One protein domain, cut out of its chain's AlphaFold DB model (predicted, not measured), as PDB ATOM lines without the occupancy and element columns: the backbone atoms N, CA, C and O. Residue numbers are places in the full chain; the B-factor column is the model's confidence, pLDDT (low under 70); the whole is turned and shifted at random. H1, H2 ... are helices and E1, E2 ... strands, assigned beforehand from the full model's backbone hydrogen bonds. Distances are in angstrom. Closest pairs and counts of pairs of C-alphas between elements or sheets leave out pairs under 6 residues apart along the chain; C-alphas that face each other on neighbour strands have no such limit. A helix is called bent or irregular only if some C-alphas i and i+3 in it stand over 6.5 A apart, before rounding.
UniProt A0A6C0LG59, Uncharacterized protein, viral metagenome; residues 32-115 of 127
ATOM      1  N   ILE A  32     142.811 218.010 133.562       81.00
ATOM      2  CA  ILE A  32     142.450 217.696 134.939       81.00
ATOM      3  C   ILE A  32     143.654 217.964 135.829       81.00
ATOM      4  O   ILE A  32     144.718 217.372 135.669       81.00
ATOM      5  N   GLN A  33     143.467 218.833 136.813       79.50
ATOM      6  CA  GLN A  33     144.476 219.068 137.839       79.50
ATOM      7  C   GLN A  33     144.222 218.126 139.020       79.50
ATOM      8  O   GLN A  33     143.079 217.904 139.423       79.50
ATOM      9  N   ILE A  34     145.277 217.556 139.599       69.75
ATOM     10  CA  ILE A  34     145.145 216.829 140.865       69.75
ATOM     11  C   ILE A  34     145.179 217.864 141.977       69.75
ATOM     12  O   ILE A  34     146.107 218.666 142.078       69.75
ATOM     13  N   LEU A  35     144.139 217.870 142.803       65.44
ATOM     14  CA  LEU A  35     144.108 218.740 143.961       65.44
ATOM     15  C   LEU A  35     144.897 218.097 145.102       65.44
ATOM     16  O   LEU A  35     144.367 217.288 145.857       65.44
ATOM     17  N   GLU A  36     146.172 218.456 145.207       57.34
ATOM     18  CA  GLU A  36     147.073 217.920 146.236       57.34
ATOM     19  C   GLU A  36     147.090 218.753 147.534       57.34
ATOM     20  O   GLU A  36     147.723 218.344 148.500       57.34
ATOM     21  N   ASN A  37     146.412 219.911 147.584       54.16
ATOM     22  CA  ASN A  37     146.630 220.925 148.627       54.16
ATOM     23  C   ASN A  37     145.375 221.392 149.390       54.16
ATOM     24  O   ASN A  37     144.287 221.556 148.832       54.16
ATOM     25  N   ASP A  38     145.602 221.722 150.666       50.78
ATOM     26  CA  ASP A  38     144.659 222.182 151.702       50.78
ATOM     27  C   ASP A  38     143.843 223.446 151.359       50.78
ATOM     28  O   ASP A  38     142.880 223.772 152.049       50.78
ATOM     29  N   SER A  39     144.181 224.169 150.291       50.03
ATOM     30  CA  SER A  39     143.604 225.480 149.952       50.03
ATOM     31  C   SER A  39     142.107 225.453 149.617       50.03
ATOM     32  O   SER A  39     141.431 226.474 149.747       50.03
ATOM     33  N   LEU A  40     141.572 224.302 149.194       53.31
ATOM     34  CA  LEU A  40     140.132 224.120 148.961       53.31
ATOM     35  C   LEU A  40     139.382 223.581 150.178       53.31
ATOM     36  O   LEU A  40     138.153 223.673 150.197       53.31
ATOM     37  N   ARG A  41     140.083 223.084 151.210       52.19
ATOM     38  CA  ARG A  41     139.425 222.634 152.441       52.19
ATOM     39  C   ARG A  41     138.568 223.751 153.032       52.19
ATOM     40  O   ARG A  41     137.393 223.481 153.226       52.19
ATOM     41  N   PRO A  42     139.016 225.009 153.223       48.31
ATOM     42  CA  PRO A  42     138.160 226.060 153.782       48.31
ATOM     43  C   PRO A  42     136.901 226.342 152.951       48.31
ATOM     44  O   PRO A  42     135.853 226.629 153.513       48.31
ATOM     45  N   GLN A  43     136.961 226.223 151.621       52.00
ATOM     46  CA  GLN A  43     135.801 226.477 150.753       52.00
ATOM     47  C   GLN A  43     134.752 225.358 150.816       52.00
ATOM     48  O   GLN A  43     133.581 225.607 150.540       52.00
ATOM     49  N   LEU A  44     135.170 224.146 151.187       52.81
ATOM     50  CA  LEU A  44     134.306 222.975 151.355       52.81
ATOM     51  C   LEU A  44     133.964 222.673 152.829       52.81
ATOM     52  O   LEU A  44     132.993 221.969 153.083       52.81
ATOM     53  N   SER A  45     134.733 223.206 153.788       43.56
ATOM     54  CA  SER A  45     134.640 222.918 155.234       43.56
ATOM     55  C   SER A  45     134.268 224.121 156.112       43.56
ATOM     56  O   SER A  45     134.131 223.962 157.325       43.56
ATOM     57  N   LEU A  46     134.079 225.329 155.558       45.38
ATOM     58  CA  LEU A  46     133.626 226.462 156.371       45.38
ATOM     59  C   LEU A  46     132.142 226.309 156.777       45.38
ATOM     60  O   LEU A  46     131.300 226.019 155.924       45.38
ATOM     61  N   PRO A  47     131.776 226.643 158.033       41.22
ATOM     62  CA  PRO A  47     130.401 226.590 158.560       41.22
ATOM     63  C   PRO A  47     129.364 227.475 157.844       41.22
ATOM     64  O   PRO A  47     128.189 227.462 158.199       41.22
ATOM     65  N   HIS A  48     129.770 228.268 156.848       46.09
ATOM     66  CA  HIS A  48     128.896 229.202 156.134       46.09
ATOM     67  C   HIS A  48     128.097 228.578 154.985       46.09
ATOM     68  O   HIS A  48     127.270 229.262 154.387       46.09
ATOM     69  N   ALA A  49     128.281 227.292 154.695       55.91
ATOM     70  CA  ALA A  49     127.512 226.620 153.659       55.91
ATOM     71  C   ALA A  49     126.914 225.300 154.157       55.91
ATOM     72  O   ALA A  49     127.069 224.275 153.505       55.91
ATOM     73  N   LEU A  50     126.180 225.321 155.279       60.31
ATOM     74  CA  LEU A  50     125.370 224.175 155.739       60.31
ATOM     75  C   LEU A  50     124.585 223.528 154.581       60.31
ATOM     76  O   LEU A  50     124.533 222.306 154.462       60.31
ATOM     77  N   ASN A  51     124.058 224.346 153.664       66.38
ATOM     78  CA  ASN A  51     123.390 223.873 152.453       66.38
ATOM     79  C   ASN A  51     124.334 223.142 151.483       66.38
ATOM     80  O   ASN A  51     123.945 222.119 150.934       66.38
ATOM     81  N   ALA A  52     125.568 223.615 151.285       71.19
ATOM     82  CA  ALA A  52     126.550 222.923 150.451       71.19
ATOM     83  C   ALA A  52     126.924 221.565 151.048       71.19
ATOM     84  O   ALA A  52     126.939 220.578 150.322       71.19
ATOM     85  N   THR A  53     127.151 221.486 152.362       73.56
ATOM     86  CA  THR A  53     127.444 220.216 153.045       73.56
ATOM     87  C   THR A  53     126.306 219.212 152.859       73.56
ATOM     88  O   THR A  53     126.556 218.069 152.486       73.56
ATOM     89  N   VAL A  54     125.050 219.639 153.036       75.12
ATOM     90  CA  VAL A  54     123.868 218.787 152.806       75.12
ATOM     91  C   VAL A  54     123.799 218.312 151.354       75.12
ATOM     92  O   VAL A  54     123.587 217.128 151.102       75.12
ATOM     93  N   LEU A  55     124.000 219.215 150.391       78.38
ATOM     94  CA  LEU A  55     123.978 218.871 148.971       78.38
ATOM     95  C   LEU A  55     125.082 217.871 148.626       78.38
ATOM     96  O   LEU A  55     124.808 216.876 147.959       78.38
ATOM     97  N   ILE A  56     126.301 218.089 149.118       78.06
ATOM     98  CA  ILE A  56     127.429 217.189 148.887       78.06
ATOM     99  C   ILE A  56     127.185 215.816 149.524       78.06
ATOM    100  O   ILE A  56     127.384 214.800 148.861       78.06
ATOM    101  N   ASN A  57     126.661 215.760 150.750       77.00
ATOM    102  CA  ASN A  57     126.279 214.492 151.372       77.00
ATOM    103  C   ASN A  57     125.219 213.759 150.536       77.00
ATOM    104  O   ASN A  57     125.348 212.562 150.291       77.00
ATOM    105  N   ASN A  58     124.215 214.472 150.013       80.75
ATOM    106  CA  ASN A  58     123.216 213.886 149.116       80.75
ATOM    107  C   ASN A  58     123.835 213.343 147.820       80.75
ATOM    108  O   ASN A  58     123.394 212.308 147.328       80.75
ATOM    109  N   PHE A  59     124.869 213.986 147.273       83.69
ATOM    110  CA  PHE A  59     125.576 213.485 146.089       83.69
ATOM    111  C   PHE A  59     126.227 212.114 146.308       83.69
ATOM    112  O   PHE A  59     126.238 211.284 145.392       83.69
ATOM    113  N   PHE A  60     126.739 211.852 147.511       81.25
ATOM    114  CA  PHE A  60     127.270 210.540 147.873       81.25
ATOM    115  C   PHE A  60     126.153 209.561 148.250       81.25
ATOM    116  O   PHE A  60     126.042 208.511 147.622       81.25
ATOM    117  N   ASN A  61     125.267 209.938 149.177       81.19
ATOM    118  CA  ASN A  61     124.206 209.072 149.707       81.19
ATOM    119  C   ASN A  61     123.203 208.615 148.643       81.19
ATOM    120  O   ASN A  61     122.762 207.469 148.650       81.19
ATOM    121  N   LEU A  62     122.833 209.507 147.722       82.88
ATOM    122  CA  LEU A  62     121.889 209.206 146.642       82.88
ATOM    123  C   LEU A  62     122.596 208.762 145.357       82.88
ATOM    124  O   LEU A  62     121.946 208.618 144.324       82.88
ATOM    125  N   ASN A  63     123.921 208.575 145.401       81.81
ATOM    126  CA  ASN A  63     124.747 208.206 144.256       81.81
ATOM    127  C   ASN A  63     124.481 209.086 143.012       81.81
ATOM    128  O   ASN A  63     124.352 208.594 141.891       81.81
ATOM    129  N   LEU A  64     124.391 210.407 143.200       84.19
ATOM    130  CA  LEU A  64     124.102 211.344 142.108       84.19
ATOM    131  C   LEU A  64     125.307 211.490 141.177       84.19
ATOM    132  O   LEU A  64     126.449 211.489 141.630       84.19
ATOM    133  N   ASN A  65     125.059 211.694 139.882       88.19
ATOM    134  CA  ASN A  65     126.133 211.929 138.912       88.19
ATOM    135  C   ASN A  65     126.705 213.347 138.990       88.19
ATOM    136  O   ASN A  65     127.870 213.551 138.664       88.19
ATOM    137  N   TYR A  66     125.914 214.329 139.417       89.06
ATOM    138  CA  TYR A  66     126.383 215.696 139.598       89.06
ATOM    139  C   TYR A  66     125.490 216.468 140.569       89.06
ATOM    140  O   TYR A  66     124.314 216.141 140.729       89.06
ATOM    141  N   ILE A  67     126.045 217.516 141.174       86.56
ATOM    142  CA  ILE A  67     125.303 218.542 141.916       86.56
ATOM    143  C   ILE A  67     125.977 219.901 141.737       86.56
ATOM    144  O   ILE A  67     127.199 219.975 141.648       86.56
ATOM    145  N   CYS A  68     125.202 220.983 141.758       84.31
ATOM    146  CA  CYS A  68     125.732 222.314 142.039       84.31
ATOM    147  C   CYS A  68     125.557 222.571 143.538       84.31
ATOM    148  O   CYS A  68     124.430 222.547 144.027       84.31
ATOM    149  N   PHE A  69     126.653 222.760 144.271       78.44
ATOM    150  CA  PHE A  69     126.612 222.939 145.729       78.44
ATOM    151  C   PHE A  69     126.876 224.381 146.167       78.44
ATOM    152  O   PHE A  69     126.749 224.702 147.347       78.44
ATOM    153  N   GLY A  70     127.229 225.262 145.234       77.19
ATOM    154  CA  GLY A  70     127.429 226.670 145.525       77.19
ATOM    155  C   GLY A  70     127.821 227.474 144.298       77.19
ATOM    156  O   GLY A  70     128.072 226.938 143.220       77.19
ATOM    157  N   SER A  71     127.904 228.782 144.489       78.38
ATOM    158  CA  SER A  71     128.439 229.715 143.509       78.38
ATOM    159  C   SER A  71     129.268 230.783 144.210       78.38
ATOM    160  O   SER A  71     129.069 231.051 145.398       78.38
ATOM    161  N   SER A  72     130.176 231.433 143.486       74.44
ATOM    162  CA  SER A  72     130.847 232.631 143.993       74.44
ATOM    163  C   SER A  72     129.832 233.746 144.287       74.44
ATOM    164  O   SER A  72     128.739 233.773 143.719       74.44
ATOM    165  N   SER A  73     130.190 234.686 145.170       61.62
ATOM    166  CA  SER A  73     129.312 235.745 145.712       61.62
ATOM    167  C   SER A  73     128.650 236.634 144.651       61.62
ATOM    168  O   SER A  73     127.680 237.328 144.927       61.62
ATOM    169  N   SER A  74     129.198 236.630 143.442       64.19
ATOM    170  CA  SER A  74     128.770 237.406 142.282       64.19
ATOM    171  C   SER A  74     128.139 236.541 141.182       64.19
ATOM    172  O   SER A  74     127.888 237.036 140.089       64.19
ATOM    173  N   GLY A  75     127.913 235.248 141.437       62.31
ATOM    174  CA  GLY A  75     127.340 234.294 140.481       62.31
ATOM    175  C   GLY A  75     128.263 233.923 139.315       62.31
ATOM    176  O   GLY A  75     127.914 233.066 138.511       62.31
ATOM    177  N   TYR A  76     129.457 234.521 139.224       74.75
ATOM    178  CA  TYR A  76     130.372 234.334 138.093       74.75
ATOM    179  C   TYR A  76     130.956 232.926 137.975       74.75
ATOM    180  O   TYR A  76     131.477 232.587 136.913       74.75
ATOM    181  N   CYS A  77     130.917 232.132 139.045       78.12
ATOM    182  CA  CYS A  77     131.456 230.783 139.080       78.12
ATOM    183  C   CYS A  77     130.483 229.847 139.796       78.12
ATOM    184  O   CYS A  77     130.123 230.115 140.941       78.12
ATOM    185  N   SER A  78     130.082 228.757 139.147       82.06
ATOM    186  CA  SER A  78     129.332 227.662 139.771       82.06
ATOM    187  C   SER A  78     130.286 226.570 140.231       82.06
ATOM    188  O   SER A  78     131.225 226.219 139.513       82.06
ATOM    189  N   HIS A  79     130.046 226.036 141.425       84.00
ATOM    190  CA  HIS A  79     130.828 224.962 142.023       84.00
ATOM    191  C   HIS A  79     130.034 223.664 141.918       84.00
ATOM    192  O   HIS A  79     128.956 223.520 142.504       84.00
ATOM    193  N   VAL A  80     130.563 222.726 141.143       86.12
ATOM    194  CA  VAL A  80     129.873 221.496 140.769       86.12
ATOM    195  C   VAL A  80     130.686 220.300 141.238       86.12
ATOM    196  O   VAL A  80     131.896 220.261 141.036       86.12
ATOM    197  N   LEU A  81     130.035 219.311 141.847       87.38
ATOM    198  CA  LEU A  81     130.602 217.966 141.931       87.38
ATOM    199  C   LEU A  81     130.115 217.157 140.742       87.38
ATOM    200  O   LEU A  81     128.941 217.238 140.384       87.38
ATOM    201  N   PHE A  82     131.011 216.376 140.152       89.19
ATOM    202  CA  PHE A  82     130.728 215.550 138.989       89.19
ATOM    203  C   PHE A  82     131.360 214.168 139.161       89.19
ATOM    204  O   PHE A  82     132.538 214.064 139.500       89.19
ATOM    205  N   ARG A  83     130.591 213.102 138.935       88.00
ATOM    206  CA  ARG A  83     131.059 211.712 138.981       88.00
ATOM    207  C   ARG A  83     131.191 211.167 137.567       88.00
ATOM    208  O   ARG A  83     130.258 211.245 136.773       88.00
ATOM    209  N   ARG A  84     132.338 210.557 137.274       84.62
ATOM    210  CA  ARG A  84     132.595 209.871 136.005       84.62
ATOM    211  C   ARG A  84     133.544 208.701 136.215       84.62
ATOM    212  O   ARG A  84     134.582 208.882 136.836       84.62
ATOM    213  N   TYR A  85     133.215 207.527 135.672       82.75
ATOM    214  CA  TYR A  85     134.062 206.322 135.737       82.75
ATOM    215  C   TYR A  85     134.619 206.057 137.151       82.75
ATOM    216  O   TYR A  85     135.815 205.851 137.332       82.75
ATOM    217  N   ASN A  86     133.747 206.135 138.165       76.38
ATOM    218  CA  ASN A  86     134.062 205.990 139.597       76.38
ATOM    219  C   ASN A  86     135.006 207.048 140.199       76.38
ATOM    220  O   ASN A  86     135.346 206.967 141.376       76.38
ATOM    221  N   LYS A  87     135.385 208.073 139.436       83.19
ATOM    222  CA  LYS A  87     136.138 209.235 139.908       83.19
ATOM    223  C   LYS A  87     135.181 210.386 140.212       83.19
ATOM    224  O   LYS A  87     134.163 210.558 139.535       83.19
ATOM    225  N   VAL A  88     135.510 211.175 141.229       85.50
ATOM    226  CA  VAL A  88     134.771 212.387 141.598       85.50
ATOM    227  C   VAL A  88     135.644 213.596 141.308       85.50
ATOM    228  O   VAL A  88     136.834 213.614 141.620       85.50
ATOM    229  N   TYR A  89     135.033 214.605 140.709       86.25
ATOM    230  CA  TYR A  89     135.680 215.841 140.319       86.25
ATOM    231  C   TYR A  89     134.945 217.014 140.940       86.25
ATOM    232  O   TYR A  89     133.713 217.028 140.976       86.25
ATOM    233  N   ILE A  90     135.701 218.012 141.379       85.75
ATOM    234  CA  ILE A  90     135.168 219.351 141.592       85.75
ATOM    235  C   ILE A  90     135.400 220.153 140.318       85.75
ATOM    236  O   ILE A  90     136.499 220.180 139.764       85.75
ATOM    237  N   VAL A  91     134.339 220.779 139.834       87.81
ATOM    238  CA  VAL A  91     134.324 221.528 138.590       87.81
ATOM    239  C   VAL A  91     133.890 222.951 138.898       87.81
ATOM    240  O   VAL A  91     132.818 223.188 139.454       87.81
ATOM    241  N   TYR A  92     134.736 223.899 138.520       85.44
ATOM    242  CA  TYR A  92     134.456 225.323 138.570       85.44
ATOM    243  C   TYR A  92     134.069 225.782 137.176       85.44
ATOM    244  O   TYR A  92     134.883 225.759 136.251       85.44
ATOM    245  N   MET A  93     132.812 226.184 137.030       83.69
ATOM    246  CA  MET A  93     132.287 226.692 135.773       83.69
ATOM    247  C   MET A  93     132.128 228.196 135.831       83.69
ATOM    248  O   MET A  93     131.283 228.702 136.569       83.69
ATOM    249  N   ARG A  94     132.893 228.906 135.010       81.12
ATOM    250  CA  ARG A  94     132.793 230.361 134.908       81.12
ATOM    251  C   ARG A  94     131.760 230.761 133.857       81.12
ATOM    252  O   ARG A  94     131.585 230.064 132.858       81.12
ATOM    253  N   MET A  95     131.125 231.920 134.032       72.69
ATOM    254  CA  MET A  95     130.216 232.499 133.024       72.69
ATOM    255  C   MET A  95     130.881 232.687 131.649       72.69
ATOM    256  O   MET A  95     130.216 232.611 130.623       72.69
ATOM    257  N   THR A  96     132.208 232.840 131.610       75.31
ATOM    258  CA  THR A  96     133.019 232.875 130.379       75.31
ATOM    259  C   THR A  96     133.106 231.529 129.659       75.31
ATOM    260  O   THR A  96     133.849 231.398 128.692       75.31
ATOM    261  N   SER A  97     132.375 230.509 130.115       70.19
ATOM    262  CA  SER A  97     132.428 229.142 129.598       70.19
ATOM    263  C   SER A  97     133.752 228.407 129.849       70.19
ATOM    264  O   SER A  97     133.912 227.268 129.405       70.19
ATOM    265  N   GLU A  98     134.656 229.004 130.620       82.81
ATOM    266  CA  GLU A  98     135.861 228.350 131.109       82.81
ATOM    267  C   GLU A  98     135.502 227.303 132.172       82.81
ATOM    268  O   GLU A  98     134.713 227.559 133.089       82.81
ATOM    269  N   ILE A  99     136.089 226.116 132.023       86.50
ATOM    270  CA  ILE A  99     135.936 224.995 132.942       86.50
ATOM    271  C   ILE A  99     137.301 224.731 133.562       86.50
ATOM    272  O   ILE A  99     138.286 224.554 132.849       86.50
ATOM    273  N   THR A 100     137.341 224.683 134.888       86.56
ATOM    274  CA  THR A 100     138.483 224.153 135.630       86.56
ATOM    275  C   THR A 100     138.012 222.937 136.404       86.56
ATOM    276  O   THR A 100     137.075 223.040 137.194       86.56
ATOM    277  N   ALA A 101     138.646 221.791 136.179       87.25
ATOM    278  CA  ALA A 101     138.303 220.555 136.859       87.25
ATOM    279  C   ALA A 101     139.476 220.051 137.695       87.25
ATOM    280  O   ALA A 101     140.614 219.983 137.222       87.25
ATOM    281  N   TYR A 102     139.165 219.643 138.920       84.88
ATOM    282  CA  TYR A 102     140.112 218.972 139.788       84.88
ATOM    283  C   TYR A 102     139.612 217.589 140.159       84.88
ATOM    284  O   TYR A 102     138.447 217.417 140.525       84.88
ATOM    285  N   TYR A 103     140.502 216.605 140.097       83.31
ATOM    286  CA  TYR A 103     140.221 215.282 140.635       83.31
ATOM    287  C   TYR A 103     140.265 215.321 142.165       83.31
ATOM    288  O   TYR A 103     141.255 215.770 142.749       83.31
ATOM    289  N   LEU A 104     139.198 214.840 142.807       78.56
ATOM    290  CA  LEU A 104     139.151 214.661 144.253       78.56
ATOM    291  C   LEU A 104     139.663 213.266 144.591       78.56
ATOM    292  O   LEU A 104     139.039 212.257 144.259       78.56
ATOM    293  N   THR A 105     140.815 213.206 145.255       73.56
ATOM    294  CA  THR A 105     141.376 211.931 145.699       73.56
ATOM    295  C   THR A 105     140.495 211.311 146.784       73.56
ATOM    296  O   THR A 105     139.814 212.007 147.538       73.56
ATOM    297  N   ARG A 106     140.548 209.980 146.913       69.06
ATOM    298  CA  ARG A 106     139.861 209.265 147.998       69.06
ATOM    299  C   ARG A 106     140.246 209.816 149.373       69.06
ATOM    300  O   ARG A 106     139.375 209.985 150.214       69.06
ATOM    301  N   GLN A 107     141.526 210.137 149.577       66.19
ATOM    302  CA  GLN A 107     142.005 210.711 150.833       66.19
ATOM    303  C   GLN A 107     141.380 212.082 151.104       66.19
ATOM    304  O   GLN A 107     140.924 212.327 152.208       66.19
ATOM    305  N   PHE A 108     141.275 212.944 150.089       69.69
ATOM    306  CA  PHE A 108     140.637 214.252 150.235       69.69
ATOM    307  C   PHE A 108     139.154 214.140 150.610       69.69
ATOM    308  O   PHE A 108     138.664 214.899 151.444       69.69
ATOM    309  N   LEU A 109     138.444 213.174 150.020       67.88
ATOM    310  CA  LEU A 109     137.056 212.884 150.375       67.88
ATOM    311  C   LEU A 109     136.943 212.400 151.827       67.88
ATOM    312  O   LEU A 109     136.098 212.899 152.562       67.88
ATOM    313  N   ILE A 110     137.831 211.506 152.267       64.12
ATOM    314  CA  ILE A 110     137.912 211.078 153.670       64.12
ATOM    315  C   ILE A 110     138.217 212.279 154.573       64.12
ATOM    316  O   ILE A 110     137.539 212.487 155.561       64.12
ATOM    317  N   ASP A 111     139.170 213.141 154.246       64.12
ATOM    318  CA  ASP A 111     139.546 214.231 155.151       64.12
ATOM    319  C   ASP A 111     138.440 215.284 155.336       64.12
ATOM    320  O   ASP A 111     138.333 215.888 156.403       64.12
ATOM    321  N   ILE A 112     137.616 215.516 154.307       62.78
ATOM    322  CA  ILE A 112     136.487 216.457 154.374       62.78
ATOM    323  C   ILE A 112     135.244 215.804 154.983       62.78
ATOM    324  O   ILE A 112     134.546 216.444 155.770       62.78
ATOM    325  N   PHE A 113     134.954 214.550 154.629       57.66
ATOM    326  CA  PHE A 113     133.692 213.891 154.977       57.66
ATOM    327  C   PHE A 113     133.820 212.833 156.074       57.66
ATOM    328  O   PHE A 113     132.811 212.514 156.681       57.66
ATOM    329  N   ALA A 114     135.008 212.355 156.448       50.91
ATOM    330  CA  ALA A 114     135.192 211.458 157.600       50.91
ATOM    331  C   ALA A 114     135.093 212.178 158.955       50.91
ATOM    332  O   ALA A 114     135.021 211.525 159.992       50.91
ATOM    333  N   GLN A 115     134.996 213.514 158.975       45.72
ATOM    334  CA  GLN A 115     134.427 214.220 160.133       45.72
ATOM    335  C   GLN A 115     132.887 214.140 160.178       45.72
ATOM    336  O   GLN A 115     132.302 214.379 161.230       45.72
TER     337      GLN A 115
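This is residues 32 to 115 of the 127 residues of an uncharacterized protein of viral metagenome (UniProt A0A6C0LG59). A strongly twisted sheet of five strands forms a wall, with the helix H2 packed along its edge strand E2 on one face and no named helix on the other face. Two short helices, H1 and H3, are not on the sheet and meet each other by a few C-alphas. The printed part has 84 residues with three named helices and five named strands, in the order E1 H1 H2 E2 E3 E4 E5 H3. The mixed sheet runs E1 E5 E4 E3 E2, and the class is mixed, helices and strands. The whole is compact, with a radius of gyration of the C-alphas of 12.2 A and spans of 33 by 29 by 27 A.

E1, residues 32 to 34, begins at C-alpha 32 (142.450, 217.696, 134.939) and is 6.6 A long. H1, residues 38 to 45, is 10.6 A long and only just irregular: C-alphas 39 and 42 are 6.7 A apart. H2, residues 47 to 61, is 20.6 A long and irregular, with C-alphas 48 and 51 8.5 A apart. E2 is residues 66 to 71, 14.7 A; E3 is residues 77 to 84, 21.2 A; E4 is residues 87 to 94, 22.0 A, with C-alpha 87 at (136.138, 209.235, 139.908); E5 is residues 99 to 104, 15.7 A. H3, residues 106 to 113, is 10.4 A long and ends at C-alpha 113 (133.692, 213.891, 154.977).

E2, E3, E4 and E5 form a meander, each strand the antiparallel neighbour of the one before, and each step is a hairpin. N 69 and O 79 are 3.0 A apart between E2 and E3, N 80 and O 91 2.9 A between E3 and E4, and N 92 and O 100 2.8 A between E4 and E5. E1 is an edge strand, parallel to E5 at 39 degrees, with N 33 and O 101 3.1 A apart. H2 is on the sheet at a height of 9.5 A, over E2 and along the strands; the closest C-alphas of H2 and E2, Ala 52 and Phe 69, are 4.7 A apart. H1 and H2 only just touch, only at the corner and with residues 52 to 53 of H2 alone; the closest C-alphas, Leu 44 and Thr 53, are 7.6 A apart, and the lines are about perpendicular at 89 degrees. H1 and H3 only just touch, with 3 pairs of C-alphas within 8 A, the closest being Ser 45 and Ile 112 at 6.8 A; they run the same way at a steep tilt of 42 degrees. H2 and H3 are only just apart, their closest C-alphas 8.3 A from each other. In H3 every O i to N i+4 pair is within hydrogen-bond range; in H1 2 of 4 are, and in H2 9 of 11.

The C-alphas farthest apart, Thr 96 and Gln 115, are 35.1 A from each other. The printed part has no cut, and each link between named elements is tight. The mean pLDDT of the printed part is 72.5; residues 34 to 51, 73 to 75 and 106 to 115 are under 70.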